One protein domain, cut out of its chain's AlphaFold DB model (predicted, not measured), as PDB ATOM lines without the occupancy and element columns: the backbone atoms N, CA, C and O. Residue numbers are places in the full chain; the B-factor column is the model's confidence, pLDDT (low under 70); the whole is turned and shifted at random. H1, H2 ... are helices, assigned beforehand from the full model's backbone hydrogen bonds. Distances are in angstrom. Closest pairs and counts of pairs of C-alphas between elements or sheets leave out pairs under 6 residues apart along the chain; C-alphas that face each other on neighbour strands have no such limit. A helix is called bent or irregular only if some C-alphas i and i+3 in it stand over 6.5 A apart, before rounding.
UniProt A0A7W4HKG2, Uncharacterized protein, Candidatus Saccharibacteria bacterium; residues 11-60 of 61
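Overview. This is residues 11 to 60 of the 61 residues of an uncharacterized protein of Candidatus Saccharibacteria bacterium (UniProt A0A7W4HKG2). The model is an open zigzag of three helices, with no core between them: H1 and H2 follow one another as one arm with a corner near Arg 17, a long link folds back beside H2, and H3 sticks out at the far end as the other arm. The two arms, H1 with H2 and then H3, lie one beyond the other along the longest axis, with H1 and H3 towards its opposite ends. There are 50 residues printed, with three named helices in the order H1, H2, H3 and no named strand, and the class is all helix. The whole is only just extended, close to loose, with a radius of gyration of the C-alphas of 14.7 A and spans of 48 by 23 by 13 A.

Along the chain. The printed part opens with H1, residues 11 to 16, whose first C-alpha, that of Arg 11, is at (24.391, 61.223, 8.143). H2 is residues 18 to 31, with a length of 20.6 A from first to last C-alpha, ending at C-alpha 31 at (32.956, 41.357, 29.327). Residues 32 to 44 hold no named element. H3, residues 45 to 59, is the longest helix by residues, 21.5 A from first to last C-alpha, and ends at C-alpha 59 at (13.199, 22.018, 31.157). Asn 60 is the last printed residue.

Arrangement. H1 and H2 meet only through their link, the single residue Arg 17, which is a tight link. H2 and H3 are apart, with no C-alpha of the one within 8 A of the other. H1 and H3 are apart by the same measure. Residues 11 to 20 stand free, of which 11 to 16 belong to H1 and 18 to 20 to H2. Residues 40 to 60 stand free as well, of which 45 to 59 belong to H3. In H1, H2 and H3 every O i to N i+4 pair is within hydrogen-bond range, and no helix is bent or irregular.

Size, cuts and confidence. The two C-alphas farthest apart are those of Lys 12 and Asn 60, at 49.2 A, and the first and last printed C-alphas, of Arg 11 and Asn 60, are 48.9 A apart. The printed part has no cut. The link from H2 to H3 is long, with 13 residues, and its C-alphas lie 4 to 14 A from the mean of the C-alphas. The mean pLDDT of the printed part is 81.7. It is under 70 for residues 41 to 47 and 59 to 60, nine residues in total.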
ATOM      1  N   ARG A  11      25.090  62.496   8.387       95.56
ATOM      2  CA  ARG A  11      24.391  61.223   8.143       95.56
ATOM      3  C   ARG A  11      25.314  60.153   7.557       95.56
ATOM      4  O   ARG A  11      25.332  59.027   8.046       95.56
ATOM      5  N   LYS A  12      26.097  60.484   6.522       96.25
ATOM      6  CA  LYS A  12      26.996  59.524   5.854       96.25
ATOM      7  C   LYS A  12      28.143  59.095   6.773       96.25
ATOM      8  O   LYS A  12      28.568  57.942   6.733       96.25
ATOM      9  N   THR A  13      28.616  59.995   7.630       95.31
ATOM     10  CA  THR A  13      29.616  59.674   8.653       95.31
ATOM     11  C   THR A  13      29.058  58.762   9.745       95.31
ATOM     12  O   THR A  13      29.712  57.774  10.078       95.31
ATOM     13  N   GLY A  14      27.847  59.028  10.244       94.75
ATOM     14  CA  GLY A  14      27.175  58.171  11.226       94.75
ATOM     15  C   GLY A  14      26.909  56.762  10.691       94.75
ATOM     16  O   GLY A  14      27.288  55.784  11.329       94.75
ATOM     17  N   LEU A  15      26.365  56.648   9.475       94.25
ATOM     18  CA  LEU A  15      26.137  55.351   8.825       94.25
ATOM     19  C   LEU A  15      27.428  54.551   8.655       94.25
ATOM     20  O   LEU A  15      27.462  53.370   8.995       94.25
ATOM     21  N   ARG A  16      28.509  55.194   8.200       95.38
ATOM     22  CA  ARG A  16      29.808  54.527   8.058       95.38
ATOM     23  C   ARG A  16      30.346  54.019   9.397       95.38
ATOM     24  O   ARG A  16      30.973  52.971   9.421       95.38
ATOM     25  N   ARG A  17      30.092  54.733  10.496       95.25
ATOM     26  CA  ARG A  17      30.554  54.383  11.853       95.25
ATOM     27  C   ARG A  17      29.584  53.494  12.642       95.25
ATOM     28  O   ARG A  17      29.870  53.169  13.787       95.25
ATOM     29  N   SER A  18      28.467  53.074  12.049       91.62
ATOM     30  CA  SER A  18      27.449  52.256  12.729       91.62
ATOM     31  C   SER A  18      27.977  50.907  13.238       91.62
ATOM     32  O   SER A  18      27.584  50.466  14.316       91.62
ATOM     33  N   HIS A  19      28.914  50.284  12.518       91.50
ATOM     34  CA  HIS A  19      29.533  49.020  12.924       91.50
ATOM     35  C   HIS A  19      30.311  49.139  14.243       91.50
ATOM     36  O   HIS A  19      30.219  48.242  15.074       91.50
ATOM     37  N   LEU A  20      30.986  50.272  14.488       92.69
ATOM     38  CA  LEU A  20      31.743  50.502  15.726       92.69
ATOM     39  C   LEU A  20      30.835  50.458  16.960       92.69
ATOM     40  O   LEU A  20      31.200  49.887  17.984       92.69
ATOM     41  N   VAL A  21      29.629  51.023  16.848       88.69
ATOM     42  CA  VAL A  21      28.636  51.021  17.933       88.69
ATOM     43  C   VAL A  21      28.137  49.599  18.207       88.69
ATOM     44  O   VAL A  21      28.039  49.195  19.365       88.69
ATOM     45  N   LEU A  22      27.879  48.812  17.157       88.88
ATOM     46  CA  LEU A  22      27.448  47.415  17.292       88.88
ATOM     47  C   LEU A  22      28.538  46.522  17.891       88.88
ATOM     48  O   LEU A  22      28.257  45.703  18.768       88.88
ATOM     49  N   GLU A  23      29.778  46.666  17.430       90.31
ATOM     50  CA  GLU A  23      30.914  45.909  17.955       90.31
ATOM     51  C   GLU A  23      31.178  46.234  19.421       90.31
ATOM     52  O   GLU A  23      31.382  45.318  20.222       90.31
ATOM     53  N   LEU A  24      31.114  47.515  19.792       91.25
ATOM     54  CA  LEU A  24      31.254  47.943  21.178       91.25
ATOM     55  C   LEU A  24      30.157  47.335  22.058       91.25
ATOM     56  O   LEU A  24      30.472  46.721  23.075       91.25
ATOM     57  N   ALA A  25      28.890  47.424  21.642       89.44
ATOM     58  CA  ALA A  25      27.773  46.860  22.398       89.44
ATOM     59  C   ALA A  25      27.915  45.338  22.595       89.44
ATOM     60  O   ALA A  25      27.658  44.820  23.683       89.44
ATOM     61  N   ARG A  26      28.390  44.611  21.575       88.38
ATOM     62  CA  ARG A  26      28.671  43.168  21.680       88.38
ATOM     63  C   ARG A  26      29.834  42.860  22.618       88.38
ATOM     64  O   ARG A  26      29.750  41.877  23.345       88.38
ATOM     65  N   LYS A  27      30.905  43.658  22.601       89.81
ATOM     66  CA  LYS A  27      32.049  43.482  23.512       89.81
ATOM     67  C   LYS A  27      31.634  43.731  24.961       89.81
ATOM     68  O   LYS A  27      31.852  42.859  25.793       89.81
ATOM     69  N   VAL A  28      30.952  44.845  25.234       91.12
ATOM     70  CA  VAL A  28      30.485  45.190  26.587       91.12
ATOM     71  C   VAL A  28      29.559  44.108  27.141       91.12
ATOM     72  O   VAL A  28      29.784  43.646  28.250       91.12
ATOM     73  N   ASN A  29      28.608  43.612  26.344       86.81
ATOM     74  CA  ASN A  29      27.729  42.513  26.757       86.81
ATOM     75  C   ASN A  29      28.454  41.193  27.078       86.81
ATOM     76  O   ASN A  29      27.863  40.334  27.724       86.81
ATOM     77  N   LYS A  30      29.681  40.988  26.578       85.62
ATOM     78  CA  LYS A  30      30.484  39.785  26.853       85.62
ATOM     79  C   LYS A  30      31.363  39.941  28.089       85.62
ATOM     80  O   LYS A  30      31.601  38.957  28.776       85.62
ATOM     81  N   THR A  31      31.898  41.136  28.327       91.06
ATOM     82  CA  THR A  31      32.956  41.357  29.327       91.06
ATOM     83  C   THR A  31      32.475  42.078  30.579       91.06
ATOM     84  O   THR A  31      33.156  42.032  31.596       91.06
ATOM     85  N   SER A  32      31.347  42.783  30.507       88.00
ATOM     86  CA  SER A  32      30.825  43.616  31.590       88.00
ATOM     87  C   SER A  32      29.486  43.070  32.091       88.00
ATOM     88  O   SER A  32      28.702  42.561  31.288       88.00
ATOM     89  N   PRO A  33      29.166  43.224  33.389       90.25
ATOM     90  CA  PRO A  33      27.827  42.934  33.909       90.25
ATOM     91  C   PRO A  33      26.754  43.897  33.366       90.25
ATOM     92  O   PRO A  33      25.560  43.671  33.561       90.25
ATOM     93  N   VAL A  34      27.152  44.983  32.692       85.31
ATOM     94  CA  VAL A  34      26.232  45.980  32.138       85.31
ATOM     95  C   VAL A  34      25.609  45.479  30.835       85.31
ATOM     96  O   VAL A  34      26.299  45.276  29.834       85.31
ATOM     97  N   LYS A  35      24.278  45.345  30.821       83.50
ATOM     98  CA  LYS A  35      23.514  44.961  29.629       83.50
ATOM     99  C   LYS A  35      23.313  46.160  28.697       83.50
ATOM    100  O   LYS A  35      22.611  47.109  29.035       83.50
ATOM    101  N   VAL A  36      23.890  46.090  27.501       86.25
ATOM    102  CA  VAL A  36      23.797  47.127  26.462       86.25
ATOM    103  C   VAL A  36      22.935  46.634  25.301       86.25
ATOM    104  O   VAL A  36      23.087  45.509  24.827       86.25
ATOM    105  N   TYR A  37      22.035  47.481  24.808       82.88
ATOM    106  CA  TYR A  37      21.231  47.182  23.620       82.88
ATOM    107  C   TYR A  37      22.085  47.295  22.354       82.88
ATOM    108  O   TYR A  37      22.755  48.311  22.170       82.88
ATOM    109  N   THR A  38      22.057  46.297  21.460       83.25
ATOM    110  CA  THR A  38      22.783  46.416  20.184       83.25
ATOM    111  C   THR A  38      21.908  47.036  19.092       83.25
ATOM    112  O   THR A  38      22.320  47.995  18.442       83.25
ATOM    113  N   THR A  39      20.668  46.563  18.917       82.62
ATOM    114  CA  THR A  39      19.711  47.134  17.953       82.62
ATOM    115  C   THR A  39      18.365  47.443  18.601       82.62
ATOM    116  O   THR A  39      17.985  46.845  19.606       82.62
ATOM    117  N   LYS A  40      17.590  48.347  17.982       73.25
ATOM    118  CA  LYS A  40      16.258  48.768  18.461       73.25
ATOM    119  C   LYS A  40      15.276  47.599  18.670       73.25
ATOM    120  O   LYS A  40      14.307  47.755  19.402       73.25
ATOM    121  N   ARG A  41      15.490  46.448  18.019       67.12
ATOM    122  CA  ARG A  41      14.595  45.277  18.091       67.12
ATOM    123  C   ARG A  41      15.019  44.221  19.120       67.12
ATOM    124  O   ARG A  41      14.275  43.268  19.305       67.12
ATOM    125  N   GLU A  42      16.148  44.388  19.812       64.06
ATOM    126  CA  GLU A  42      16.601  43.419  20.827       64.06
ATOM    127  C   GLU A  42      15.887  43.546  22.178       64.06
ATOM    128  O   GLU A  42      15.858  42.598  22.947       64.06
ATOM    129  N   SER A  43      15.262  44.679  22.483       59.06
ATOM    130  CA  SER A  43      14.511  44.863  23.736       59.06
ATOM    131  C   SER A  43      13.006  44.601  23.601       59.06
ATOM    132  O   SER A  43      12.237  44.878  24.519       59.06
ATOM    133  N   GLY A  44      12.550  44.104  22.446       57.31
ATOM    134  CA  GLY A  44      11.126  43.915  22.177       57.31
ATOM    135  C   GLY A  44      10.524  42.717  22.916       57.31
ATOM    136  O   GLY A  44      11.198  41.712  23.134       57.31
ATOM    137  N   LYS A  45       9.208  42.771  23.183       62.16
ATOM    138  CA  LYS A  45       8.391  41.642  23.690       62.16
ATOM    139  C   LYS A  45       8.677  40.311  22.978       62.16
ATOM    140  O   LYS A  45       8.564  39.257  23.585       62.16
ATOM    141  N   LYS A  46       9.073  40.370  21.701       65.31
ATOM    142  CA  LYS A  46       9.434  39.212  20.880       65.31
ATOM    143  C   LYS A  46      10.639  38.440  21.435       65.31
ATOM    144  O   LYS A  46      10.569  37.224  21.502       65.31
ATOM    145  N   LEU A  47      11.680  39.134  21.908       69.75
ATOM    146  CA  LEU A  47      12.858  38.497  22.505       69.75
ATOM    147  C   LEU A  47      12.521  37.890  23.877       69.75
ATOM    148  O   LEU A  47      12.964  36.793  24.189       69.75
ATOM    149  N   VAL A  48      11.671  38.553  24.670       71.19
ATOM    150  CA  VAL A  48      11.174  38.011  25.953       71.19
ATOM    151  C   VAL A  48      10.349  36.739  25.739       71.19
ATOM    152  O   VAL A  48      10.552  35.756  26.446       71.19
ATOM    153  N   ALA A  49       9.458  36.736  24.743       74.12
ATOM    154  CA  ALA A  49       8.666  35.563  24.377       74.12
ATOM    155  C   ALA A  49       9.549  34.404  23.882       74.12
ATOM    156  O   ALA A  49       9.325  33.256  24.251       74.12
ATOM    157  N   GLU A  50      10.584  34.706  23.100       76.12
ATOM    158  CA  GLU A  50      11.529  33.718  22.575       76.12
ATOM    159  C   GLU A  50      12.437  33.136  23.677       76.12
ATOM    160  O   GLU A  50      12.640  31.926  23.730       76.12
ATOM    161  N   ILE A  51      12.901  33.954  24.635       78.25
ATOM    162  CA  ILE A  51      13.609  33.468  25.836       78.25
ATOM    163  C   ILE A  51      12.701  32.565  26.681       78.25
ATOM    164  O   ILE A  51      13.143  31.505  27.125       78.25
ATOM    165  N   ALA A  52      11.451  32.974  26.917       76.81
ATOM    166  CA  ALA A  52      10.499  32.189  27.700       76.81
ATOM    167  C   ALA A  52      10.213  30.829  27.042       76.81
ATOM    168  O   ALA A  52      10.244  29.803  27.723       76.81
ATOM    169  N   ALA A  53      10.025  30.810  25.719       77.56
ATOM    170  CA  ALA A  53       9.836  29.585  24.946       77.56
ATOM    171  C   ALA A  53      11.066  28.659  25.010       77.56
ATOM    172  O   ALA A  53      10.931  27.467  25.290       77.56
ATOM    173  N   ASN A  54      12.275  29.205  24.845       78.56
ATOM    174  CA  ASN A  54      13.515  28.423  24.895       78.56
ATOM    175  C   ASN A  54      13.806  27.862  26.299       78.56
ATOM    176  O   ASN A  54      14.313  26.747  26.425       78.56
ATOM    177  N   LYS A  55      13.451  28.593  27.365       78.31
ATOM    178  CA  LYS A  55      13.589  28.123  28.753       78.31
ATOM    179  C   LYS A  55      12.629  26.972  29.070       78.31
ATOM    180  O   LYS A  55      13.024  26.033  29.754       78.31
ATOM    181  N   ALA A  56      11.400  27.024  28.553       76.50
ATOM    182  CA  ALA A  56      10.425  25.942  28.703       76.50
ATOM    183  C   ALA A  56      10.847  24.669  27.945       76.50
ATOM    184  O   ALA A  56      10.695  23.567  28.463       76.50
ATOM    185  N   ALA A  57      11.434  24.809  26.753       72.44
ATOM    186  CA  ALA A  57      11.946  23.675  25.982       72.44
ATOM    187  C   ALA A  57      13.153  22.985  26.649       72.44
ATOM    188  O   ALA A  57      13.286  21.768  26.566       72.44
ATOM    189  N   ALA A  58      14.009  23.742  27.341       72.50
ATOM    190  CA  ALA A  58      15.173  23.204  28.048       72.50
ATOM    191  C   ALA A  58      14.828  22.449  29.346       72.50
ATOM    192  O   ALA A  58      15.646  21.668  29.812       72.50
ATOM    193  N   ALA A  59      13.647  22.681  29.930       67.19
ATOM    194  CA  ALA A  59      13.199  22.018  31.157       67.19
ATOM    195  C   ALA A  59      12.533  20.647  30.918       67.19
ATOM    196  O   ALA A  59      12.361  19.885  31.861       67.19
ATOM    197  N   ASN A  60      12.158  20.342  29.670       63.66
ATOM    198  CA  ASN A  60      11.497  19.092  29.271       63.66
ATOM    199  C   ASN A  60      12.451  18.114  28.557       63.66
ATOM    200  O   ASN A  60      12.001  17.225  27.832       63.66
TER     201      ASN A  60